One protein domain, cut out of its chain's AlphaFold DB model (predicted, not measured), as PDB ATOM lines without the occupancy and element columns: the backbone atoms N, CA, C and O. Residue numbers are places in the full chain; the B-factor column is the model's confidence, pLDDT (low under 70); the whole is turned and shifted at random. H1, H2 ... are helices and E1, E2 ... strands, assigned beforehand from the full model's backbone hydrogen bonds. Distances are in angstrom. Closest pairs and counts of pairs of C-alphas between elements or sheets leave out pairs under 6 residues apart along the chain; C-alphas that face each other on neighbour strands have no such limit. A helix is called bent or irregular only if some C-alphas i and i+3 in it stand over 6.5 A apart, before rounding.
ATOM      1  N   THR A 254     163.453 186.215  87.632       95.12
ATOM      2  CA  THR A 254     164.632 186.297  88.502       95.12
ATOM      3  C   THR A 254     164.403 187.283  89.634       95.12
ATOM      4  O   THR A 254     164.190 188.473  89.406       95.12
ATOM      5  N   TYR A 255     164.485 186.777  90.858       95.12
ATOM      6  CA  TYR A 255     164.387 187.539  92.093       95.12
ATOM      7  C   TYR A 255     165.793 187.961  92.515       95.12
ATOM      8  O   TYR A 255     166.657 187.116  92.732       95.12
ATOM      9  N   ILE A 256     166.044 189.263  92.595       95.69
ATOM     10  CA  ILE A 256     167.335 189.849  92.962       95.69
ATOM     11  C   ILE A 256     167.148 190.553  94.297       95.69
ATOM     12  O   ILE A 256     166.690 191.697  94.352       95.69
ATOM     13  N   LEU A 257     167.457 189.830  95.367       93.75
ATOM     14  CA  LEU A 257     167.106 190.216  96.724       93.75
ATOM     15  C   LEU A 257     168.356 190.619  97.500       93.75
ATOM     16  O   LEU A 257     169.443 190.093  97.263       93.75
ATOM     17  N   ASP A 258     168.188 191.536  98.446       90.75
ATOM     18  CA  ASP A 258     169.232 191.924  99.391       90.75
ATOM     19  C   ASP A 258     168.718 191.858 100.835       90.75
ATOM     20  O   ASP A 258     168.673 190.769 101.411       90.75
ATOM     21  N   GLU A 259     168.309 192.987 101.419       85.62
ATOM     22  CA  GLU A 259     167.819 193.048 102.797       85.62
ATOM     23  C   GLU A 259     166.535 192.228 102.979       85.62
ATOM     24  O   GLU A 259     165.551 192.414 102.259       85.62
ATOM     25  N   LYS A 260     166.552 191.317 103.958       86.88
ATOM     26  CA  LYS A 260     165.411 190.464 104.288       86.88
ATOM     27  C   LYS A 260     164.381 191.223 105.109       86.88
ATOM     28  O   LYS A 260     164.708 191.779 106.152       86.88
ATOM     29  N   TRP A 261     163.130 191.120 104.680       89.12
ATOM     30  CA  TRP A 261     161.957 191.553 105.431       89.12
ATOM     31  C   TRP A 261     160.945 190.419 105.491       89.12
ATOM     32  O   TRP A 261     160.807 189.660 104.530       89.12
ATOM     33  N   ILE A 262     160.229 190.309 106.607       89.94
ATOM     34  CA  ILE A 262     159.286 189.206 106.833       89.94
ATOM     35  C   ILE A 262     158.086 189.329 105.887       89.94
ATOM     36  O   ILE A 262     157.600 188.330 105.363       89.94
ATOM     37  N   GLU A 263     157.638 190.553 105.620       93.31
ATOM     38  CA  GLU A 263     156.552 190.860 104.690       93.31
ATOM     39  C   GLU A 263     156.906 190.414 103.268       93.31
ATOM     40  O   GLU A 263     156.100 189.767 102.600       93.31
ATOM     41  N   TYR A 264     158.132 190.708 102.818       94.06
ATOM     42  CA  TYR A 264     158.603 190.269 101.506       94.06
ATOM     43  C   TYR A 264     158.840 188.767 101.456       94.06
ATOM     44  O   TYR A 264     158.510 188.163 100.448       94.06
ATOM     45  N   GLU A 265     159.368 188.151 102.513       91.56
ATOM     46  CA  GLU A 265     159.531 186.696 102.573       91.56
ATOM     47  C   GLU A 265     158.184 185.986 102.393       91.56
ATOM     48  O   GLU A 265     158.048 185.190 101.469       91.56
ATOM     49  N   LYS A 266     157.159 186.365 103.168       91.50
ATOM     50  CA  LYS A 266     155.802 185.804 103.048       91.50
ATOM     51  C   LYS A 266     155.183 186.036 101.671       91.50
ATOM     52  O   LYS A 266     154.573 185.134 101.106       91.50
ATOM     53  N   TYR A 267     155.335 187.243 101.121       93.56
ATOM     54  CA  TYR A 267     154.864 187.540  99.769       93.56
ATOM     55  C   TYR A 267     155.565 186.649  98.735       93.56
ATOM     56  O   TYR A 267     154.905 186.029  97.906       93.56
ATOM     57  N   LEU A 268     156.892 186.545  98.804       92.50
ATOM     58  CA  LEU A 268     157.701 185.781  97.860       92.50
ATOM     59  C   LEU A 268     157.435 184.274  97.937       92.50
ATOM     60  O   LEU A 268     157.348 183.634  96.892       92.50
ATOM     61  N   GLU A 269     157.221 183.719  99.131       90.06
ATOM     62  CA  GLU A 269     156.795 182.323  99.315       90.06
ATOM     63  C   GLU A 269     155.498 181.991  98.562       90.06
ATOM     64  O   GLU A 269     155.314 180.852  98.143       90.06
ATOM     65  N   SER A 270     154.616 182.977  98.364       88.25
ATOM     66  CA  SER A 270     153.349 182.787  97.649       88.25
ATOM     67  C   SER A 270     153.445 182.924  96.124       88.25
ATOM     68  O   SER A 270     152.512 182.526  95.429       88.25
ATOM     69  N   VAL A 271     154.536 183.490  95.588       89.62
ATOM     70  CA  VAL A 271     154.657 183.817  94.149       89.62
ATOM     71  C   VAL A 271     155.829 183.143  93.433       89.62
ATOM     72  O   VAL A 271     155.818 183.081  92.204       89.62
ATOM     73  N   ILE A 272     156.844 182.670  94.164       89.12
ATOM     74  CA  ILE A 272     158.005 181.988  93.579       89.12
ATOM     75  C   ILE A 272     157.605 180.591  93.098       89.12
ATOM     76  O   ILE A 272     157.039 179.803  93.853       89.12
ATOM     77  N   ASN A 273     157.975 180.261  91.859       86.44
ATOM     78  CA  ASN A 273     157.791 178.934  91.273       86.44
ATOM     79  C   ASN A 273     159.109 178.143  91.229       86.44
ATOM     80  O   ASN A 273     160.198 178.706  91.330       86.44
ATOM     81  N   GLU A 274     159.034 176.827  90.997       83.19
ATOM     82  CA  GLU A 274     160.222 175.952  90.976       83.19
ATOM     83  C   GLU A 274     161.248 176.305  89.882       83.19
ATOM     84  O   GLU A 274     162.441 176.055  90.053       83.19
ATOM     85  N   ASN A 275     160.791 176.897  88.774       84.38
ATOM     86  CA  ASN A 275     161.625 177.258  87.621       84.38
ATOM     87  C   ASN A 275     162.275 178.646  87.735       84.38
ATOM     88  O   ASN A 275     163.068 179.027  86.864       84.38
ATOM     89  N   ASP A 276     161.933 179.408  88.773       90.12
ATOM     90  CA  ASP A 276     162.448 180.754  88.975       90.12
ATOM     91  C   ASP A 276     163.859 180.738  89.570       90.12
ATOM     92  O   ASP A 276     164.290 179.786  90.224       90.12
ATOM     93  N   VAL A 277     164.597 181.824  89.344       92.25
ATOM     94  CA  VAL A 277     165.956 181.995  89.871       92.25
ATOM     95  C   VAL A 277     165.943 183.011  90.998       92.25
ATOM     96  O   VAL A 277     165.423 184.113  90.836       92.25
ATOM     97  N   VAL A 278     166.565 182.673  92.124       92.94
ATOM     98  CA  VAL A 278     166.664 183.567  93.282       92.94
ATOM     99  C   VAL A 278     168.130 183.888  93.545       92.94
ATOM    100  O   VAL A 278     168.939 183.000  93.804       92.94
ATOM    101  N   LEU A 279     168.481 185.170  93.475       93.19
ATOM    102  CA  LEU A 279     169.816 185.687  93.754       93.19
ATOM    103  C   LEU A 279     169.822 186.341  95.137       93.19
ATOM    104  O   LEU A 279     169.093 187.307  95.364       93.19
ATOM    105  N   LEU A 280     170.660 185.829  96.040       90.00
ATOM    106  CA  LEU A 280     170.750 186.270  97.434       90.00
ATOM    107  C   LEU A 280     172.153 186.788  97.794       90.00
ATOM    108  O   LEU A 280     173.158 186.356  97.215       90.00
ATOM    109  N   PRO A 281     172.282 187.678  98.793       83.06
ATOM    110  CA  PRO A 281     173.586 188.139  99.254       83.06
ATOM    111  C   PRO A 281     174.363 187.041  99.992       83.06
ATOM    112  O   PRO A 281     175.589 187.042  99.913       83.06
ATOM    113  N   PHE A 282     173.680 186.112 100.669       76.31
ATOM    114  CA  PHE A 282     174.259 185.030 101.475       76.31
ATOM    115  C   PHE A 282     173.513 183.709 101.249       76.31
ATOM    116  O   PHE A 282     172.363 183.717 100.812       76.31
ATOM    117  N   THR A 283     174.157 182.576 101.559       64.31
ATOM    118  CA  THR A 283     173.494 181.262 101.583       64.31
ATOM    119  C   THR A 283     172.623 181.110 102.834       64.31
ATOM    120  O   THR A 283     173.042 181.551 103.908       64.31
ATOM    121  N   PRO A 284     171.461 180.437 102.738       59.03
ATOM    122  CA  PRO A 284     170.657 180.073 103.910       59.03
ATOM    123  C   PRO A 284     171.447 179.241 104.939       59.03
ATOM    124  O   PRO A 284     171.231 179.353 106.141       59.03
ATOM    125  N   GLU A 285     172.409 178.448 104.463       56.00
ATOM    126  CA  GLU A 285     173.221 177.517 105.257       56.00
ATOM    127  C   GLU A 285     174.428 178.168 105.954       56.00
ATOM    128  O   GLU A 285     175.029 177.562 106.846       56.00
ATOM    129  N   ASN A 286     174.799 179.405 105.592       52.81
ATOM    130  CA  ASN A 286     175.906 180.104 106.243       52.81
ATOM    131  C   ASN A 286     175.496 180.532 107.661       52.81
ATOM    132  O   ASN A 286     174.980 181.626 107.885       52.81
ATOM    133  N   LYS A 287     175.803 179.676 108.644       46.56
ATOM    134  CA  LYS A 287     175.651 179.885 110.099       46.56
ATOM    135  C   LYS A 287     176.582 180.969 110.680       46.56
ATOM    136  O   LYS A 287     177.060 180.861 111.808       46.56
ATOM    137  N   LEU A 288     176.862 182.043 109.947       50.31
ATOM    138  CA  LEU A 288     177.550 183.219 110.481       50.31
ATOM    139  C   LEU A 288     176.569 184.016 111.354       50.31
ATOM    140  O   LEU A 288     175.960 184.940 110.845       50.31
ATOM    141  N   LYS A 289     176.409 183.610 112.629       42.16
ATOM    142  CA  LYS A 289     175.824 184.252 113.846       42.16
ATOM    143  C   LYS A 289     174.741 185.369 113.775       42.16
ATOM    144  O   LYS A 289     174.317 185.822 114.829       42.16
ATOM    145  N   ASN A 290     174.218 185.766 112.618       45.28
ATOM    146  CA  ASN A 290     173.127 186.722 112.418       45.28
ATOM    147  C   ASN A 290     172.015 186.046 111.601       45.28
ATOM    148  O   ASN A 290     171.761 186.380 110.447       45.28
ATOM    149  N   SER A 291     171.337 185.082 112.226       48.84
ATOM    150  CA  SER A 291     170.212 184.323 111.654       48.84
ATOM    151  C   SER A 291     169.008 185.184 111.239       48.84
ATOM    152  O   SER A 291     168.159 184.712 110.489       48.84
ATOM    153  N   LYS A 292     168.929 186.449 111.678       53.53
ATOM    154  CA  LYS A 292     167.793 187.345 111.396       53.53
ATOM    155  C   LYS A 292     167.722 187.842 109.944       53.53
ATOM    156  O   LYS A 292     166.631 188.161 109.487       53.53
ATOM    157  N   ASN A 293     168.836 187.851 109.204       59.28
ATOM    158  CA  ASN A 293     168.901 188.458 107.861       59.28
ATOM    159  C   ASN A 293     169.012 187.437 106.713       59.28
ATOM    160  O   ASN A 293     169.217 187.829 105.565       59.28
ATOM    161  N   CYS A 294     168.895 186.135 106.994       70.31
ATOM    162  CA  CYS A 294     168.946 185.095 105.966       70.31
ATOM    163  C   CYS A 294     167.546 184.791 105.430       70.31
ATOM    164  O   CYS A 294     166.644 184.431 106.193       70.31
ATOM    165  N   TRP A 295     167.369 184.933 104.117       80.69
ATOM    166  CA  TRP A 295     166.151 184.529 103.415       80.69
ATOM    167  C   TRP A 295     165.938 183.019 103.560       80.69
ATOM    168  O   TRP A 295     166.855 182.236 103.313       80.69
ATOM    169  N   ASN A 296     164.729 182.627 103.943       78.88
ATOM    170  CA  ASN A 296     164.279 181.249 104.069       78.88
ATOM    171  C   ASN A 296     163.246 180.947 102.977       78.88
ATOM    172  O   ASN A 296     162.092 180.640 103.248       78.88
ATOM    173  N   LEU A 297     163.659 181.096 101.718       78.31
ATOM    174  CA  LEU A 297     162.790 180.854 100.572       78.31
ATOM    175  C   LEU A 297     162.893 179.386 100.154       78.31
ATOM    176  O   LEU A 297     163.991 178.867  99.939       78.31
ATOM    177  N   LYS A 298     161.746 178.724  99.995       65.00
ATOM    178  CA  LYS A 298     161.657 177.358  99.461       65.00
ATOM    179  C   LYS A 298     161.885 177.387  97.944       65.00
ATOM    180  O   LYS A 298     160.938 177.367  97.172       65.00
ATOM    181  N   GLY A 299     163.140 177.496  97.510       60.66
ATOM    182  CA  GLY A 299     163.512 177.562  96.092       60.66
ATOM    183  C   GLY A 299     164.619 176.575  95.732       60.66
ATOM    184  O   GLY A 299     165.584 176.428  96.477       60.66
ATOM    185  N   LYS A 300     164.498 175.907  94.576       62.31
ATOM    186  CA  LYS A 300     165.479 174.913  94.091       62.31
ATOM    187  C   LYS A 300     166.665 175.540  93.330       62.31
ATOM    188  O   LYS A 300     167.721 174.922  93.271       62.31
ATOM    189  N   ASN A 301     166.541 176.765  92.794       81.00
ATOM    190  CA  ASN A 301     167.620 177.471  92.074       81.00
ATOM    191  C   ASN A 301     168.029 178.782  92.771       81.00
ATOM    192  O   ASN A 301     167.754 179.890  92.300       81.00
ATOM    193  N   ILE A 302     168.674 178.634  93.928       85.88
ATOM    194  CA  ILE A 302     169.212 179.746  94.715       85.88
ATOM    195  C   ILE A 302     170.697 179.918  94.388       85.88
ATOM    196  O   ILE A 302     171.495 178.999  94.555       85.88
ATOM    197  N   GLN A 303     171.084 181.121  93.972       88.38
ATOM    198  CA  GLN A 303     172.479 181.503  93.755       88.38
ATOM    199  C   GLN A 303     172.863 182.644  94.692       88.38
ATOM    200  O   GLN A 303     172.027 183.464  95.071       88.38
ATOM    201  N   THR A 304     174.140 182.719  95.073       85.19
ATOM    202  CA  THR A 304     174.576 183.660  96.114       85.19
ATOM    203  C   THR A 304     175.795 184.490  95.739       85.19
ATOM    204  O   THR A 304     176.619 184.107  94.910       85.19
ATOM    205  N   CYS A 305     175.914 185.658  96.376       83.94
ATOM    206  CA  CYS A 305     177.026 186.598  96.218       83.94
ATOM    207  C   CYS A 305     177.731 186.889  97.559       83.94
ATOM    208  O   CYS A 305     177.977 188.045  97.900       83.94
ATOM    209  N   SER A 306     178.106 185.842  98.302       82.38
ATOM    210  CA  SER A 306     178.612 185.945  99.685       82.38
ATOM    211  C   SER A 306     179.853 186.831  99.862       82.38
ATOM    212  O   SER A 306     179.935 187.579 100.831       82.38
ATOM    213  N   ILE A 307     180.819 186.803  98.934       84.38
ATOM    214  CA  ILE A 307     182.089 187.544  99.087       84.38
ATOM    215  C   ILE A 307     181.877 189.077  99.091       84.38
ATOM    216  O   ILE A 307     182.302 189.727 100.050       84.38
ATOM    217  N   PRO A 308     181.227 189.694  98.077       83.50
ATOM    218  CA  PRO A 308     180.862 191.114  98.127       83.50
ATOM    219  C   PRO A 308     180.058 191.497  99.373       83.50
ATOM    220  O   PRO A 308     180.313 192.542  99.967       83.50
ATOM    221  N   SER A 309     179.131 190.639  99.797       83.62
ATOM    222  CA  SER A 309     178.268 190.896 100.950       83.62
ATOM    223  C   SER A 309     179.045 190.889 102.275       83.62
ATOM    224  O   SER A 309     178.839 191.763 103.116       83.62
ATOM    225  N   LEU A 310     180.001 189.967 102.449       84.12
ATOM    226  CA  LEU A 310     180.920 189.959 103.597       84.12
ATOM    227  C   LEU A 310     181.822 191.197 103.605       84.12
ATOM    228  O   LEU A 310     182.028 191.812 104.652       84.12
ATOM    229  N   ARG A 311     182.318 191.604 102.430       86.00
ATOM    230  CA  ARG A 311     183.113 192.829 102.288       86.00
ATOM    231  C   ARG A 311     182.324 194.068 102.711       86.00
ATOM    232  O   ARG A 311     182.887 194.900 103.418       86.00
ATOM    233  N   ARG A 312     181.042 194.172 102.340       88.06
ATOM    234  CA  ARG A 312     180.157 195.258 102.787       88.06
ATOM    235  C   ARG A 312     180.125 195.337 104.314       88.06
ATOM    236  O   ARG A 312     180.399 196.396 104.870       88.06
ATOM    237  N   ILE A 313     179.888 194.210 104.994       85.06
ATOM    238  CA  ILE A 313     179.854 194.144 106.468       85.06
ATOM    239  C   ILE A 313     181.177 194.622 107.083       85.06
ATOM    240  O   ILE A 313     181.171 195.416 108.024       85.06
ATOM    241  N   LEU A 314     182.316 194.162 106.560       85.69
ATOM    242  CA  LEU A 314     183.635 194.579 107.049       85.69
ATOM    243  C   LEU A 314     183.888 196.072 106.810       85.69
ATOM    244  O   LEU A 314     184.371 196.764 107.703       85.69
ATOM    245  N   ASN A 315     183.506 196.592 105.643       85.75
ATOM    246  CA  ASN A 315     183.696 197.997 105.299       85.75
ATOM    247  C   ASN A 315     182.922 198.939 106.227       85.75
ATOM    248  O   ASN A 315     183.497 199.941 106.652       85.75
ATOM    249  N   PHE A 316     181.684 198.594 106.600       83.00
ATOM    250  CA  PHE A 316     180.912 199.344 107.598       83.00
ATOM    251  C   PHE A 316     181.547 199.314 108.995       83.00
ATOM    252  O   PHE A 316     181.424 200.281 109.744       83.00
ATOM    253  N   LYS A 317     182.260 198.236 109.356       82.94
ATOM    254  CA  LYS A 317     182.996 198.162 110.630       82.94
ATOM    255  C   LYS A 317     184.269 199.011 110.628       82.94
ATOM    256  O   LYS A 317     184.579 199.598 111.660       82.94
ATOM    257  N   ILE A 318     184.986 199.057 109.503       83.19
ATOM    258  CA  ILE A 318     186.276 199.757 109.369       83.19
ATOM    259  C   ILE A 318     186.078 201.270 109.204       83.19
ATOM    260  O   ILE A 318     186.789 202.053 109.820       83.19
ATOM    261  N   HIS A 319     185.106 201.702 108.399       79.88
ATOM    262  CA  HIS A 319     184.943 203.110 108.019       79.88
ATOM    263  C   HIS A 319     183.915 203.856 108.882       79.88
ATOM    264  O   HIS A 319     183.083 204.604 108.361       79.88
ATOM    265  N   LYS A 320     183.975 203.670 110.205       66.44
ATOM    266  CA  LYS A 320     183.161 204.439 111.160       66.44
ATOM    267  C   LYS A 320     183.581 205.914 111.092       66.44
ATOM    268  O   LYS A 320     184.651 206.261 111.573       66.44
ATOM    269  N   GLY A 321     182.779 206.758 110.439       63.81
ATOM    270  CA  GLY A 321     183.049 208.196 110.274       63.81
ATOM    271  C   GLY A 321     182.913 208.720 108.841       63.81
ATOM    272  O   GLY A 321     182.805 209.924 108.645       63.81
ATOM    273  N   LYS A 322     182.860 207.840 107.830       71.25
ATOM    274  CA  LYS A 322     182.395 208.235 106.490       71.25
ATOM    275  C   LYS A 322     180.875 208.331 106.469       71.25
ATOM    276  O   LYS A 322     180.207 207.667 107.261       71.25
ATOM    277  N   ASN A 323     180.350 209.102 105.520       78.44
ATOM    278  CA  ASN A 323     178.925 209.164 105.231       78.44
ATOM    279  C   ASN A 323     178.360 207.733 105.040       78.44
ATOM    280  O   ASN A 323     178.738 207.056 104.074       78.44
ATOM    281  N   PRO A 324     177.491 207.240 105.945       79.75
ATOM    282  CA  PRO A 324     177.027 205.855 105.900       79.75
ATOM    283  C   PRO A 324     176.238 205.531 104.631       79.75
ATOM    284  O   PRO A 324     176.295 204.403 104.140       79.75
ATOM    285  N   PHE A 325     175.521 206.515 104.088       84.81
ATOM    286  CA  PHE A 325     174.698 206.345 102.900       84.81
ATOM    287  C   PHE A 325     175.542 206.278 101.626       84.81
ATOM    288  O   PHE A 325     175.320 205.409 100.782       84.81
ATOM    289  N   GLU A 326     176.566 207.122 101.507       85.81
ATOM    290  CA  GLU A 326     177.519 207.050 100.395       85.81
ATOM    291  C   GLU A 326     178.256 205.701 100.377       85.81
ATOM    292  O   GLU A 326     178.383 205.062  99.327       85.81
ATOM    293  N   LEU A 327     178.685 205.227 101.554       88.06
ATOM    294  CA  LEU A 327     179.297 203.908 101.694       88.06
ATOM    295  C   LEU A 327     178.326 202.788 101.289       88.06
ATOM    296  O   LEU A 327     178.735 201.872 100.572       88.06
ATOM    297  N   ALA A 328     177.052 202.875 101.692       89.19
ATOM    298  CA  ALA A 328     176.014 201.923 101.294       89.19
ATOM    299  C   ALA A 328     175.876 201.850  99.768       89.19
ATOM    300  O   ALA A 328     176.022 200.773  99.194       89.19
ATOM    301  N   LEU A 329     175.720 202.997  99.097       91.62
ATOM    302  CA  LEU A 329     175.594 203.071  97.637       91.62
ATOM    303  C   LEU A 329     176.805 202.458  96.917       91.62
ATOM    304  O   LEU A 329     176.653 201.749  95.917       91.62
ATOM    305  N   ALA A 330     178.017 202.706  97.421       90.88
ATOM    306  CA  ALA A 330     179.239 202.157  96.841       90.88
ATOM    307  C   ALA A 330     179.328 200.626  96.977       90.88
ATOM    308  O   ALA A 330     179.814 199.951  96.062       90.88
ATOM    309  N   GLU A 331     178.885 200.063  98.102       91.69
ATOM    310  CA  GLU A 331     178.858 198.612  98.314       91.69
ATOM    311  C   GLU A 331     177.709 197.937  97.552       91.69
ATOM    312  O   GLU A 331     177.929 196.908  96.907       91.69
ATOM    313  N   ASP A 332     176.529 198.554  97.513       92.81
ATOM    314  CA  ASP A 332     175.370 198.071  96.759       92.81
ATOM    315  C   ASP A 332     175.679 197.979  95.261       92.81
ATOM    316  O   ASP A 332     175.361 196.980  94.611       92.81
ATOM    317  N   GLN A 333     176.424 198.944  94.710       93.69
ATOM    318  CA  GLN A 333     176.898 198.866  93.328       93.69
ATOM    319  C   GLN A 333     177.792 197.639  93.081       93.69
ATOM    320  O   GLN A 333     177.723 197.016  92.016       93.69
ATOM    321  N   LYS A 334     178.664 197.280  94.031       92.50
ATOM    322  CA  LYS A 334     179.570 196.124  93.895       92.50
ATOM    323  C   LYS A 334     178.799 194.810  93.953       92.50
ATOM    324  O   LYS A 334     179.080 193.923  93.143       92.50
ATOM    325  N   ILE A 335     177.840 194.704  94.873       91.56
ATOM    326  CA  ILE A 335     176.938 193.552  94.997       91.56
ATOM    327  C   ILE A 335     176.121 193.405  93.712       91.56
ATOM    328  O   ILE A 335     176.181 192.357  93.066       91.56
ATOM    329  N   CYS A 336     175.480 194.489  93.263       94.31
ATOM    330  CA  CYS A 336     174.706 194.523  92.027       94.31
ATOM    331  C   CYS A 336     175.521 194.040  90.821       94.31
ATOM    332  O   CYS A 336     175.057 193.188  90.070       94.31
ATOM    333  N   ARG A 337     176.753 194.528  90.624       92.19
ATOM    334  CA  ARG A 337     177.605 194.112  89.490       92.19
ATOM    335  C   ARG A 337     177.922 192.618  89.480       92.19
ATOM    336  O   ARG A 337     178.231 192.070  88.422       92.19
ATOM    337  N   LYS A 338     177.936 191.971  90.646       92.56
ATOM    338  CA  LYS A 338     178.173 190.529  90.767       92.56
ATOM    339  C   LYS A 338     176.885 189.750  90.530       92.56
ATOM    340  O   LYS A 338     176.893 188.883  89.662       92.56
ATOM    341  N   MET A 339     175.793 190.132  91.190       93.81
ATOM    342  CA  MET A 339     174.471 189.526  90.985       93.81
ATOM    343  C   MET A 339     174.006 189.637  89.531       93.81
ATOM    344  O   MET A 339     173.512 188.672  88.965       93.81
ATOM    345  N   ALA A 340     174.250 190.772  88.877       94.00
ATOM    346  CA  ALA A 340     173.820 191.001  87.503       94.00
ATOM    347  C   ALA A 340     174.421 190.018  86.481       94.00
ATOM    348  O   ALA A 340     173.819 189.774  85.438       94.00
ATOM    349  N   LYS A 341     175.590 189.433  86.780       92.00
ATOM    350  CA  LYS A 341     176.224 188.397  85.943       92.00
ATOM    351  C   LYS A 341     175.565 187.027  86.081       92.00
ATOM    352  O   LYS A 341     175.774 186.186  85.218       92.00
ATOM    353  N   LEU A 342     174.825 186.813  87.164       93.12
ATOM    354  CA  LEU A 342     174.124 185.568  87.461       93.12
ATOM    355  C   LEU A 342     172.706 185.550  86.881       93.12
ATOM    356  O   LEU A 342     172.074 184.501  86.884       93.12
ATOM    357  N   ILE A 343     172.201 186.688  86.386       94.12
ATOM    358  CA  ILE A 343     170.867 186.765  85.783       94.12
ATOM    359  C   ILE A 343     170.875 185.973  84.465       94.12
ATOM    360  O   ILE A 343     171.586 186.382  83.536       94.12
ATOM    361  N   PRO A 344     170.068 184.904  84.339       92.56
ATOM    362  CA  PRO A 344     169.947 184.155  83.093       92.56
ATOM    363  C   PRO A 344     169.524 185.040  81.916       92.56
ATOM    364  O   PRO A 344     168.831 186.056  82.069       92.56
ATOM    365  N   ILE A 345     169.944 184.669  80.708       90.81
ATOM    366  CA  ILE A 345     169.618 185.453  79.510       90.81
ATOM    367  C   ILE A 345     168.123 185.384  79.199       90.81
ATOM    368  O   ILE A 345     167.547 186.391  78.798       90.81
ATOM    369  N   GLU A 346     167.505 184.236  79.469       87.31
ATOM    370  CA  GLU A 346     166.090 183.945  79.262       87.31
ATOM    371  C   GLU A 346     165.163 184.592  80.298       87.31
ATOM    372  O   GLU A 346     163.945 184.502  80.158       87.31
ATOM    373  N   SER A 347     165.706 185.243  81.331       91.12
ATOM    374  CA  SER A 347     164.893 185.954  82.317       91.12
ATOM    375  C   SER A 347     164.186 187.133  81.659       91.12
ATOM    376  O   SER A 347     164.840 188.076  81.196       91.12
ATOM    377  N   THR A 348     162.856 187.085  81.653       87.44
ATOM    378  CA  THR A 348     161.982 188.104  81.039       87.44
ATOM    379  C   THR A 348     161.388 189.055  82.062       87.44
ATOM    380  O   THR A 348     161.022 190.181  81.723       87.44
ATOM    381  N   HIS A 349     161.343 188.619  83.319       92.81
ATOM    382  CA  HIS A 349     160.824 189.386  84.433       92.81
ATOM    383  C   HIS A 349     161.837 189.416  85.576       92.81
ATOM    384  O   HIS A 349     162.426 188.388  85.921       92.81
ATOM    385  N   LEU A 350     162.041 190.597  86.159       95.94
ATOM    386  CA  LEU A 350     162.887 190.797  87.331       95.94
ATOM    387  C   LEU A 350     162.057 191.317  88.503       95.94
ATOM    388  O   LEU A 350     161.289 192.265  88.340       95.94
ATOM    389  N   VAL A 351     162.288 190.758  89.688       96.44
ATOM    390  CA  VAL A 351     161.795 191.298  90.962       96.44
ATOM    391  C   VAL A 351     163.003 191.742  91.775       96.44
ATOM    392  O   VAL A 351     163.878 190.928  92.054       96.44
ATOM    393  N   VAL A 352     163.103 193.030  92.104       97.38
ATOM    394  CA  VAL A 352     164.374 193.633  92.549       97.38
ATOM    395  C   VAL A 352     164.221 194.382  93.874       97.38
ATOM    396  O   VAL A 352     163.312 195.197  94.024       97.38
ATOM    397  N   SER A 353     165.151 194.169  94.811       96.81
ATOM    398  CA  SER A 353     165.318 195.025  95.995       96.81
ATOM    399  C   SER A 353     165.733 196.448  95.602       96.81
ATOM    400  O   SER A 353     166.704 196.652  94.870       96.81
ATOM    401  N   GLN A 354     165.010 197.446  96.116       96.25
ATOM    402  CA  GLN A 354     165.126 198.853  95.717       96.25
ATOM    403  C   GLN A 354     166.561 199.411  95.658       96.25
ATOM    404  O   GLN A 354     166.874 200.170  94.745       96.25
ATOM    405  N   ASN A 355     167.456 199.055  96.582       94.69
ATOM    406  CA  ASN A 355     168.828 199.577  96.603       94.69
ATOM    407  C   ASN A 355     169.690 199.165  95.402       94.69
ATOM    408  O   ASN A 355     170.584 199.911  95.001       94.69
ATOM    409  N   LEU A 356     169.424 198.004  94.804       96.19
ATOM    410  CA  LEU A 356     170.178 197.505  93.651       96.19
ATOM    411  C   LEU A 356     169.672 198.096  92.328       96.19
ATOM    412  O   LEU A 356     170.380 198.079  91.314       96.19
ATOM    413  N   LEU A 357     168.455 198.638  92.341       96.06
ATOM    414  CA  LEU A 357     167.724 199.076  91.161       96.06
ATOM    415  C   LEU A 357     168.473 200.111  90.298       96.06
ATOM    416  O   LEU A 357     168.585 199.881  89.088       96.06
ATOM    417  N   PRO A 358     169.052 201.201  90.854       95.75
ATOM    418  CA  PRO A 358     169.703 202.227  90.035       95.75
ATOM    419  C   PRO A 358     170.909 201.672  89.269       95.75
ATOM    420  O   PRO A 358     171.220 202.110  88.162       95.75
ATOM    421  N   PHE A 359     171.596 200.687  89.852       95.81
ATOM    422  CA  PHE A 359     172.798 200.090  89.283       95.81
ATOM    423  C   PHE A 359     172.476 199.050  88.206       95.81
ATOM    424  O   PHE A 359     173.175 199.003  87.193       95.81
ATOM    425  N   LEU A 360     171.403 198.269  88.383       95.75
ATOM    426  CA  LEU A 360     170.891 197.379  87.336       95.75
ATOM    427  C   LEU A 360     170.425 198.179  86.119       95.75
ATOM    428  O   LEU A 360     170.750 197.816  84.988       95.75
ATOM    429  N   TYR A 361     169.709 199.278  86.361       93.94
ATOM    430  CA  TYR A 361     169.214 200.158  85.310       93.94
ATOM    431  C   TYR A 361     170.358 200.820  84.533       93.94
ATOM    432  O   TYR A 361     170.414 200.728  83.308       93.94
ATOM    433  N   LYS A 362     171.339 201.392  85.249       92.19
ATOM    434  CA  LYS A 362     172.525 202.042  84.663       92.19
ATOM    435  C   LYS A 362     173.265 201.166  83.654       92.19
ATOM    436  O   LYS A 362     173.723 201.658  82.626       92.19
ATOM    437  N   ASP A 363     173.417 199.885  83.972       90.75
ATOM    438  CA  ASP A 363     174.187 198.936  83.169       90.75
ATOM    439  C   ASP A 363     173.298 198.142  82.180       90.75
ATOM    440  O   ASP A 363     173.740 197.131  81.634       90.75
ATOM    441  N   PHE A 364     172.067 198.612  81.915       93.88
ATOM    442  CA  PHE A 364     171.077 198.018  81.000       93.88
ATOM    443  C   PHE A 364     170.613 196.602  81.383       93.88
ATOM    444  O   PHE A 364     170.029 195.897  80.564       93.88
ATOM    445  N   HIS A 365     170.805 196.152  82.625       94.94
ATOM    446  CA  HIS A 365     170.381 194.807  83.034       94.94
ATOM    447  C   HIS A 365     168.854 194.646  83.105       94.94
ATOM    448  O   HIS A 365     168.366 193.519  83.039       94.94
ATOM    449  N   THR A 366     168.094 195.739  83.192       93.38
ATOM    450  CA  THR A 366     166.620 195.734  83.138       93.38
ATOM    451  C   THR A 366     166.067 195.815  81.712       93.38
ATOM    452  O   THR A 366     164.909 195.488  81.488       93.38
ATOM    453  N   ALA A 367     166.874 196.224  80.731       92.38
ATOM    454  CA  ALA A 367     166.431 196.420  79.352       92.38
ATOM    455  C   ALA A 367     165.922 195.118  78.725       92.38
ATOM    456  O   ALA A 367     166.551 194.073  78.864       92.38
ATOM    457  N   GLY A 368     164.816 195.161  77.997       90.38
ATOM    458  CA  GLY A 368     164.147 193.990  77.439       90.38
ATOM    459  C   GLY A 368     163.478 193.102  78.489       90.38
ATOM    460  O   GLY A 368     163.138 191.971  78.174       90.38
ATOM    461  N   ARG A 369     163.350 193.550  79.744       91.69
ATOM    462  CA  ARG A 369     162.711 192.794  80.827       91.69
ATOM    463  C   ARG A 369     161.646 193.649  81.494       91.69
ATOM    464  O   ARG A 369     161.813 194.857  81.636       91.69
ATOM    465  N   THR A 370     160.574 193.013  81.941       91.56
ATOM    466  CA  THR A 370     159.607 193.658  82.832       91.56
ATOM    467  C   THR A 370     160.148 193.653  84.263       91.56
ATOM    468  O   THR A 370     160.958 192.800  84.630       91.56
ATOM    469  N   LEU A 371     159.719 194.617  85.077       93.44
ATOM    470  CA  LEU A 371     160.317 194.886  86.384       93.44
ATOM    471  C   LEU A 371     159.241 195.091  87.454       93.44
ATOM    472  O   LEU A 371     158.377 195.946  87.287       93.44
ATOM    473  N   ASP A 372     159.357 194.376  88.568       96.12
ATOM    474  CA  ASP A 372     158.665 194.667  89.824       96.12
ATOM    475  C   ASP A 372     159.713 195.022  90.899       96.12
ATOM    476  O   ASP A 372     160.833 194.503  90.892       96.12
ATOM    477  N   VAL A 373     159.383 195.928  91.822       97.56
ATOM    478  CA  VAL A 373     160.345 196.448  92.812       97.56
ATOM    479  C   VAL A 373     159.825 196.242  94.229       97.56
ATOM    480  O   VAL A 373     158.718 196.672  94.548       97.56
ATOM    481  N   LEU A 374     160.650 195.633  95.086       97.50
ATOM    482  CA  LEU A 374     160.436 195.570  96.533       97.50
ATOM    483  C   LEU A 374     160.958 196.877  97.149       97.50
ATOM    484  O   LEU A 374     162.172 197.060  97.291       97.50
ATOM    485  N   MET A 375     160.052 197.814  97.444       96.06
ATOM    486  CA  MET A 375     160.386 199.160  97.925       96.06
ATOM    487  C   MET A 375     160.163 199.305  99.423       96.06
ATOM    488  O   MET A 375     159.042 199.194  99.909       96.06
ATOM    489  N   TYR A 376     161.221 199.655 100.145       91.31
ATOM    490  CA  TYR A 376     161.202 199.793 101.600       91.31
ATOM    491  C   TYR A 376     161.480 201.221 102.084       91.31
ATOM    492  O   TYR A 376     161.280 201.525 103.256       91.31
ATOM    493  N   ARG A 377     161.926 202.114 101.196       93.19
ATOM    494  CA  ARG A 377     162.102 203.540 101.490       93.19
ATOM    495  C   ARG A 377     161.528 204.407 100.377       93.19
ATOM    496  O   ARG A 377     161.384 203.975  99.232       93.19
ATOM    497  N   LEU A 378     161.276 205.675 100.690       92.81
ATOM    498  CA  LEU A 378     160.966 206.673  99.666       92.81
ATOM    499  C   LEU A 378     162.105 206.750  98.622       92.81
ATOM    500  O   LEU A 378     163.267 206.468  98.957       92.81
ATOM    501  N   PRO A 379     161.802 207.127  97.363       94.50
ATOM    502  CA  PRO A 379     162.823 207.436  96.362       94.50
ATOM    503  C   PRO A 379     163.857 208.427  96.907       94.50
ATOM    504  O   PRO A 379     163.501 209.336  97.659       94.50
ATOM    505  N   ILE A 380     165.127 208.268  96.526       93.69
ATOM    506  CA  ILE A 380     166.254 209.046  97.064       93.69
ATOM    507  C   ILE A 380     166.005 210.549  96.901       93.69
ATOM    508  O   ILE A 380     166.257 211.311  97.828       93.69
ATOM    509  N   GLU A 381     165.467 210.972  95.754       92.75
ATOM    510  CA  GLU A 381     165.150 212.380  95.495       92.75
ATOM    511  C   GLU A 381     164.136 212.936  96.510       92.75
ATOM    512  O   GLU A 381     164.346 214.005  97.080       92.75
ATOM    513  N   ILE A 382     163.051 212.198  96.767       92.25
ATOM    514  CA  ILE A 382     162.004 212.597  97.721       92.25
ATOM    515  C   ILE A 382     162.565 212.607  99.144       92.25
ATOM    516  O   ILE A 382     162.307 213.536  99.906       92.25
ATOM    517  N   LEU A 383     163.349 211.587  99.494       92.00
ATOM    518  CA  LEU A 383     163.981 211.464 100.802       92.00
ATOM    519  C   LEU A 383     164.917 212.648 101.083       92.00
ATOM    520  O   LEU A 383     164.837 213.246 102.152       92.00
ATOM    521  N   GLN A 384     165.754 213.025 100.114       92.38
ATOM    522  CA  GLN A 384     166.636 214.186 100.232       92.38
ATOM    523  C   GLN A 384     165.850 215.487 100.387       92.38
ATOM    524  O   GLN A 384     166.135 216.235 101.312       92.38
ATOM    525  N   LYS A 385     164.812 215.712  99.566       91.56
ATOM    526  CA  LYS A 385     163.950 216.903  99.686       91.56
ATOM    527  C   LYS A 385     163.315 217.015 101.072       91.56
ATOM    528  O   LYS A 385     163.303 218.097 101.649       91.56
ATOM    529  N   LYS A 386     162.824 215.904 101.637       91.69
ATOM    530  CA  LYS A 386     162.279 215.885 103.005       91.69
ATOM    531  C   LYS A 386     163.323 216.280 104.049       91.69
ATOM    532  O   LYS A 386     163.013 217.025 104.972       91.69
ATOM    533  N   LEU A 387     164.551 215.792 103.899       92.81
ATOM    534  CA  LEU A 387     165.645 216.146 104.798       92.81
ATOM    535  C   LEU A 387     166.116 217.587 104.628       92.81
ATOM    536  O   LEU A 387     166.490 218.195 105.621       92.81
ATOM    537  N   ASP A 388     166.090 218.136 103.415       93.31
ATOM    538  CA  ASP A 388     166.417 219.542 103.167       93.31
ATOM    539  C   ASP A 388     165.395 220.466 103.850       93.31
ATOM    540  O   ASP A 388     165.782 221.441 104.492       93.31
ATOM    541  N   VAL A 389     164.103 220.114 103.809       92.38
ATOM    542  CA  VAL A 389     163.054 220.820 104.564       92.38
ATOM    543  C   VAL A 389     163.318 220.737 106.069       92.38
ATOM    544  O   VAL A 389     163.343 221.765 106.738       92.38
ATOM    545  N   ALA A 390     163.586 219.544 106.608       93.00
ATOM    546  CA  ALA A 390     163.906 219.383 108.028       93.00
ATOM    547  C   ALA A 390     165.158 220.181 108.440       93.00
ATOM    548  O   ALA A 390     165.186 220.807 109.497       93.00
ATOM    549  N   PHE A 391     166.189 220.187 107.592       94.31
ATOM    550  CA  PHE A 391     167.435 220.914 107.825       94.31
ATOM    551  C   PHE A 391     167.240 222.433 107.792       94.31
ATOM    552  O   PHE A 391     167.918 223.143 108.523       94.31
ATOM    553  N   SER A 392     166.289 222.942 106.999       93.31
ATOM    554  CA  SER A 392     165.945 224.372 107.019       93.31
ATOM    555  C   SER A 392     165.373 224.827 108.369       93.31
ATOM    556  O   SER A 392     165.572 225.975 108.756       93.31
ATOM    557  N   THR A 393     164.731 223.914 109.107       92.88
ATOM    558  CA  THR A 393     164.227 224.155 110.466       92.88
ATOM    559  C   THR A 393     165.310 223.951 111.529       92.88
ATOM    560  O   THR A 393     165.399 224.747 112.458       92.88
ATOM    561  N   TYR A 394     166.142 222.912 111.389       93.38
ATOM    562  CA  TYR A 394     167.193 222.542 112.352       93.38
ATOM    563  C   TYR A 394     168.573 222.504 111.685       93.38
ATOM    564  O   TYR A 394     169.187 221.443 111.504       93.38
ATOM    565  N   SER A 395     169.052 223.682 111.290       92.12
ATOM    566  CA  SER A 395     170.319 223.863 110.562       92.12
ATOM    567  C   SER A 395     171.558 223.410 111.347       92.12
ATOM    568  O   SER A 395     172.611 223.136 110.772       92.12
ATOM    569  N   GLU A 396     171.438 223.278 112.666       91.19
ATOM    570  CA  GLU A 396     172.483 222.819 113.573       91.19
ATOM    571  C   GLU A 396     172.700 221.296 113.565       91.19
ATOM    572  O   GLU A 396     173.658 220.820 114.195       91.19
ATOM    573  N   SER A 397     171.825 220.534 112.896       91.38
ATOM    574  CA  SER A 397     171.848 219.070 112.897       91.38
ATOM    575  C   SER A 397     172.928 218.487 111.980       91.38
ATOM    576  O   SER A 397     172.829 218.617 110.757       91.38
ATOM    577  N   PRO A 398     173.912 217.735 112.514       87.25
ATOM    578  CA  PRO A 398     174.877 217.023 111.678       87.25
ATOM    579  C   PRO A 398     174.267 215.871 110.863       87.25
ATOM    580  O   PRO A 398     174.866 215.443 109.879       87.25
ATOM    581  N   THR A 399     173.099 215.342 111.246       88.25
ATOM    582  CA  THR A 399     172.570 214.084 110.681       88.25
ATOM    583  C   THR A 399     171.419 214.266 109.695       88.25
ATOM    584  O   THR A 399     171.001 213.305 109.051       88.25
ATOM    585  N   LEU A 400     170.902 215.485 109.534       90.38
ATOM    586  CA  LEU A 400     169.932 215.803 108.478       90.38
ATOM    587  C   LEU A 400     170.611 215.979 107.106       90.38
ATOM    588  O   LEU A 400     169.980 215.806 106.056       90.38
ATOM    589  N   HIS A 401     171.920 216.243 107.094       84.69
ATOM    590  CA  HIS A 401     172.701 216.394 105.867       84.69
ATOM    591  C   HIS A 401     173.457 215.122 105.429       84.69
ATOM    592  O   HIS A 401     174.030 215.095 104.342       84.69
ATOM    593  N   ASP A 402     173.441 214.038 106.217       78.19
ATOM    594  CA  ASP A 402     174.244 212.835 105.934       78.19
ATOM    595  C   ASP A 402     173.634 211.901 104.865       78.19
ATOM    596  O   ASP A 402     174.352 211.156 104.213       78.19
ATOM    597  N   PHE A 403     172.337 211.951 104.571       81.06
ATOM    598  CA  PHE A 403     171.754 211.159 103.478       81.06
ATOM    599  C   PHE A 403     171.802 211.934 102.163       81.06
ATOM    600  O   PHE A 403     170.870 212.675 101.847       81.06
ATOM    601  N   ARG A 404     172.884 211.789 101.389       86.69
ATOM    602  CA  ARG A 404     173.031 212.434 100.073       86.69
ATOM    603  C   ARG A 404     173.575 211.471  99.015       86.69
ATOM    604  O   ARG A 404     174.543 210.753  99.240       86.69
ATOM    605  N   ALA A 405     172.953 211.480  97.841       89.19
ATOM    606  CA  ALA A 405     173.401 210.816  96.627       89.19
ATOM    607  C   ALA A 405     173.562 211.835  95.495       89.19
ATOM    608  O   ALA A 405     172.847 212.834  95.413       89.19
ATOM    609  N   SER A 406     174.466 211.534  94.562       89.06
ATOM    610  CA  SER A 406     174.621 212.341  93.349       89.06
ATOM    611  C   SER A 406     173.336 212.380  92.510       89.06
ATOM    612  O   SER A 406     172.598 211.391  92.458       89.06
ATOM    613  N   ALA A 407     173.140 213.472  91.761       87.81
ATOM    614  CA  ALA A 407     172.032 213.634  90.813       87.81
ATOM    615  C   ALA A 407     171.866 212.454  89.853       87.81
ATOM    616  O   ALA A 407     170.759 212.002  89.572       87.81
ATOM    617  N   SER A 408     172.991 211.882  89.422       87.69
ATOM    618  CA  SER A 408     172.995 210.713  88.553       87.69
ATOM    619  C   SER A 408     172.335 209.492  89.192       87.69
ATOM    620  O   SER A 408     171.696 208.736  88.476       87.69
ATOM    621  N   ILE A 409     172.503 209.260  90.497       91.12
ATOM    622  CA  ILE A 409     172.012 208.038  91.151       91.12
ATOM    623  C   ILE A 409     170.502 208.106  91.360       91.12
ATOM    624  O   ILE A 409     169.806 207.164  90.989       91.12
ATOM    625  N   TRP A 410     169.989 209.202  91.924       91.50
ATOM    626  CA  TRP A 410     168.549 209.304  92.166       91.50
ATOM    627  C   TRP A 410     167.759 209.461  90.862       91.50
ATOM    628  O   TRP A 410     166.656 208.934  90.759       91.50
ATOM    629  N   SER A 411     168.344 210.082  89.830       90.00
ATOM    630  CA  SER A 411     167.750 210.117  88.489       90.00
ATOM    631  C   SER A 411     167.601 208.704  87.910       90.00
ATOM    632  O   SER A 411     166.516 208.340  87.463       90.00
ATOM    633  N   LEU A 412     168.642 207.865  88.007       91.81
ATOM    634  CA  LEU A 412     168.581 206.460  87.583       91.81
ATOM    635  C   LEU A 412     167.547 205.649  88.375       91.81
ATOM    636  O   LEU A 412     166.870 204.804  87.795       91.81
ATOM    637  N   GLU A 413     167.420 205.890  89.685       94.50
ATOM    638  CA  GLU A 413     166.386 205.246  90.502       94.50
ATOM    639  C   GLU A 413     164.984 205.612  90.005       94.50
ATOM    640  O   GLU A 413     164.168 204.725  89.767       94.50
ATOM    641  N   ASN A 414     164.719 206.903  89.807       92.06
ATOM    642  CA  ASN A 414     163.424 207.389  89.345       92.06
ATOM    643  C   ASN A 414     163.049 206.809  87.977       92.06
ATOM    644  O   ASN A 414     161.919 206.359  87.795       92.06
ATOM    645  N   GLU A 415     163.988 206.777  87.031       87.31
ATOM    646  CA  GLU A 415     163.757 206.197  85.704       87.31
ATOM    647  C   GLU A 415     163.429 204.703  85.778       87.31
ATOM    648  O   GLU A 415     162.483 204.227  85.147       87.31
ATOM    649  N   ALA A 416     164.144 203.962  86.620       91.38
ATOM    650  CA  ALA A 416     163.864 202.553  86.832       91.38
ATOM    651  C   ALA A 416     162.494 202.325  87.506       91.38
ATOM    652  O   ALA A 416     161.744 201.434  87.106       91.38
ATOM    653  N   LEU A 417     162.126 203.158  88.487       92.25
ATOM    654  CA  LEU A 417     160.825 203.100  89.164       92.25
ATOM    655  C   LEU A 417     159.655 203.448  88.234       92.25
ATOM    656  O   LEU A 417     158.572 202.885  88.395       92.25
ATOM    657  N   LYS A 418     159.842 204.338  87.253       86.12
ATOM    658  CA  LYS A 418     158.843 204.611  86.201       86.12
ATOM    659  C   LYS A 418     158.625 203.405  85.287       86.12
ATOM    660  O   LYS A 418     157.503 203.135  84.865       86.12
ATOM    661  N   GLN A 419     159.685 202.656  84.987       83.56
ATOM    662  CA  GLN A 419     159.568 201.443  84.173       83.56
ATOM    663  C   GLN A 419     158.930 200.278  84.928       83.56
ATOM    664  O   GLN A 419     158.296 199.431  84.291       83.56
ATOM    665  N   ALA A 420     159.055 200.259  86.259       89.75
ATOM    666  CA  ALA A 420     158.474 199.227  87.101       89.75
ATOM    667  C   ALA A 420     156.955 199.110  86.899       89.75
ATOM    668  O   ALA A 420     156.207 200.084  86.997       89.75
ATOM    669  N   ARG A 421     156.506 197.882  86.648       89.69
ATOM    670  CA  ARG A 421     155.100 197.508  86.494       89.69
ATOM    671  C   ARG A 421     154.386 197.462  87.841       89.69
ATOM    672  O   ARG A 421     153.212 197.814  87.908       89.69
ATOM    673  N   LYS A 422     155.077 197.012  88.892       91.31
ATOM    674  CA  LYS A 422     154.535 196.899  90.249       91.31
ATOM    675  C   LYS A 422     155.545 197.379  91.289       91.31
ATOM    676  O   LYS A 422     156.731 197.065  91.202       91.31
ATOM    677  N   ILE A 423     155.047 198.095  92.292       95.94
ATOM    678  CA  ILE A 423     155.775 198.489  93.498       95.94
ATOM    679  C   ILE A 423     155.201 197.710  94.676       95.94
ATOM    680  O   ILE A 423     154.052 197.913  95.044       95.94
ATOM    681  N   ILE A 424     155.979 196.813  95.265       97.44
ATOM    682  CA  ILE A 424     155.561 195.971  96.389       97.44
ATOM    683  C   ILE A 424     156.147 196.567  97.661       97.44
ATOM    684  O   ILE A 424     157.360 196.762  97.752       97.44
ATOM    685  N   THR A 425     155.295 196.887  98.629       96.75
ATOM    686  CA  THR A 425     155.720 197.556  99.860       96.75
ATOM    687  C   THR A 425     154.694 197.350 100.969       96.75
ATOM    688  O   THR A 425     153.503 197.377 100.674       96.75
ATOM    689  N   PRO A 426     155.097 197.176 102.236       95.75
ATOM    690  CA  PRO A 426     154.183 197.316 103.368       95.75
ATOM    691  C   PRO A 426     153.973 198.784 103.785       95.75
ATOM    692  O   PRO A 426     153.080 199.099 104.562       95.75
ATOM    693  N   HIS A 427     154.783 199.711 103.264       95.88
ATOM    694  CA  HIS A 427     154.809 201.095 103.716       95.88
ATOM    695  C   HIS A 427     153.739 201.942 103.014       95.88
ATOM    696  O   HIS A 427     153.826 202.237 101.818       95.88
ATOM    697  N   THR A 428     152.774 202.447 103.779       93.69
ATOM    698  CA  THR A 428     151.592 203.157 103.248       93.69
ATOM    699  C   THR A 428     151.948 204.421 102.467       93.69
ATOM    700  O   THR A 428     151.401 204.667 101.395       93.69
ATOM    701  N   GLN A 429     152.919 205.207 102.943       91.81
ATOM    702  CA  GLN A 429     153.386 206.395 102.220       91.81
ATOM    703  C   GLN A 429     154.019 206.058 100.860       91.81
ATOM    704  O   GLN A 429     153.819 206.799  99.904       91.81
ATOM    705  N   ILE A 430     154.746 204.936 100.746       93.62
ATOM    706  CA  ILE A 430     155.304 204.486  99.463       93.62
ATOM    707  C   ILE A 430     154.163 204.063  98.536       93.62
ATOM    708  O   ILE A 430     154.158 204.452  97.373       93.62
ATOM    709  N   ALA A 431     153.172 203.325  99.043       92.38
ATOM    710  CA  ALA A 431     152.010 202.935  98.248       92.38
ATOM    711  C   ALA A 431     151.244 204.159  97.706       92.38
ATOM    712  O   ALA A 431     150.931 204.207  96.517       92.38
ATOM    713  N   LYS A 432     151.048 205.196  98.533       90.56
ATOM    714  CA  LYS A 432     150.419 206.469  98.130       90.56
ATOM    715  C   LYS A 432     151.172 207.205  97.016       90.56
ATOM    716  O   LYS A 432     150.533 207.892  96.229       90.56
ATOM    717  N   LEU A 433     152.498 207.060  96.918       89.38
ATOM    718  CA  LEU A 433     153.279 207.642  95.817       89.38
ATOM    719  C   LEU A 433     153.035 206.947  94.470       89.38
ATOM    720  O   LEU A 433     153.373 207.501  93.426       89.38
ATOM    721  N   PHE A 434     152.486 205.730  94.478       88.94
ATOM    722  CA  PHE A 434     152.360 204.890  93.292       88.94
ATOM    723  C   PHE A 434     150.984 204.212  93.190       88.94
ATOM    724  O   PHE A 434     150.922 202.994  93.005       88.94
ATOM    725  N   PRO A 435     149.871 204.961  93.249       81.88
ATOM    726  CA  PRO A 435     148.543 204.407  93.518       81.88
ATOM    727  C   PRO A 435     148.065 203.371  92.489       81.88
ATOM    728  O   PRO A 435     147.328 202.459  92.847       81.88
ATOM    729  N   SER A 436     148.489 203.451  91.218       80.88
ATOM    730  CA  SER A 436     148.061 202.473  90.200       80.88
ATOM    731  C   SER A 436     148.947 201.225  90.090       80.88
ATOM    732  O   SER A 436     148.535 200.239  89.475       80.88
ATOM    733  N   LYS A 437     150.157 201.254  90.669       86.38
ATOM    734  CA  LYS A 437     151.138 200.155  90.590       86.38
ATOM    735  C   LYS A 437     151.546 199.598  91.952       86.38
ATOM    736  O   LYS A 437     152.280 198.612  92.001       86.38
ATOM    737  N   SER A 438     151.101 200.204  93.049       91.94
ATOM    738  CA  SER A 438     151.403 199.737  94.395       91.94
ATOM    739  C   SER A 438     150.647 198.454  94.726       91.94
ATOM    740  O   SER A 438     149.437 198.360  94.533       91.94
ATOM    741  N   HIS A 439     151.359 197.490  95.289       95.25
ATOM    742  CA  HIS A 439     150.820 196.320  95.957       95.25
ATOM    743  C   HIS A 439     151.178 196.436  97.439       95.25
ATOM    744  O   HIS A 439     152.318 196.167  97.831       95.25
ATOM    745  N   LEU A 440     150.213 196.928  98.220       95.94
ATOM    746  CA  LEU A 440     150.369 197.149  99.652       95.94
ATOM    747  C   LEU A 440     150.326 195.806 100.386       95.94
ATOM    748  O   LEU A 440     149.345 195.071 100.284       95.94
ATOM    749  N   LEU A 441     151.399 195.491 101.106       95.75
ATOM    750  CA  LEU A 441     151.482 194.334 101.989       95.75
ATOM    751  C   LEU A 441     151.029 194.718 103.400       95.75
ATOM    752  O   LEU A 441     151.206 195.854 103.833       95.75
TER     753      LEU A 441
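Overview. This is residues 254 to 441 of the 583 residues of an uncharacterized protein of Apibacter adventoris (UniProt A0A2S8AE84). A strongly twisted sheet of seven parallel strands has H1 over one face and H4 and H7 over the opposite face, while H3 and H6 pack on H4 and reach the sheet with their last residues. H2 and H3 form a helical hairpin, and H5 leads away from the sheet to residues 393 to 398, which stick out. The printed part has 188 residues, with seven named helices and seven named strands in the order E1 H1 E2 E3 H2 H3 E4 H4 E5 H5 H6 E6 H7 E7; the sheet's order is E3 E2 E1 E4 E5 E6 E7, and the class is mixed. It is compact, with a radius of gyration of the C-alphas of 16.8 A and spans of 53 by 41 by 29 A.

Arrangement. Begin at E1, residues 254 to 256, where N 256 is 2.8 A from O 351 of E4, residues 349 to 353. H1, residues 262 to 271, is on the sheet. Next, E2, residues 277 to 280, has N 279 at 2.8 A from O 255, and edge strand E3, residues 302 to 304, has N 303 at 2.9 A from O 278. H2, residues 306 to 318, and H3, residues 324 to 339, touch as a hairpin, a shallow tilt of 14 degrees, opposite ways; their closest C-alphas, Pro 308 and Ile 335, are 5.6 A apart. H3 only grazes the sheet with residues 335 to 339. H4, residues 354 to 362, touches H3 at a steep tilt of 63 degrees, closest at the C-alphas of Cys 336 and Leu 356, 5.7 A; it is on the opposite face from H1, at a height over the sheet of 9.5 A. It is irregular: C-alphas 355 and 358 are 7.1 A apart. In E5, residues 370 to 374, N 372 is 2.9 A from O 350. H5, residues 380 to 393, is not on the sheet; its residues 380 to 381 alone touch H6, residues 407 to 419, with the C-alphas of Ile 380 and Trp 410 closest at 5.4 A. H6 touches H4 about perpendicular, at 83 degrees, closest at the C-alphas of Pro 358 and Glu 413, 4.5 A, and only grazes the sheet with residues 416 to 419. In E6, residues 422 to 425, N 424 is 2.8 A from O 373. H7, residues 428 to 433, is on the same face as H4 and over edge strand E7, residues 438 to 440, whose N 439 is 2.7 A from O 423. E1 H1 E2, E4 H4 E5, E5 H5 H6 E6 and E6 H7 E7 are strand-helix-strand units, parallel neighbours joined through helices, with right-handed crossovers. Every O i to N i+4 pair is within hydrogen-bond range in H1, H2, H5, H6 and H7; H3 has 11 of 12 and H4 3 of 5.

Along the chain. Find C-alpha 254, where E1 begins, at (164.632, 186.297, 88.502). From C-alpha 324 at (177.027, 205.855, 105.900), H3 runs 22.3 A; H5 runs 20.3 A, H6 18.7 A and H2 18.5 A. E7 ends at C-alpha 440, at (150.369, 197.149, 99.652).

Size, cuts and confidence. The two C-alphas farthest apart, of Asn 275 and Glu 396, are 53.5 A apart. The printed part has no cut; the links E2 to E3 and H5 to H6 are long, with 21 and 13 residues. Look for pLDDT under 70 at residues 283 to 293, 298 to 300 and 320 to 321; the mean of the printed part is 87.2.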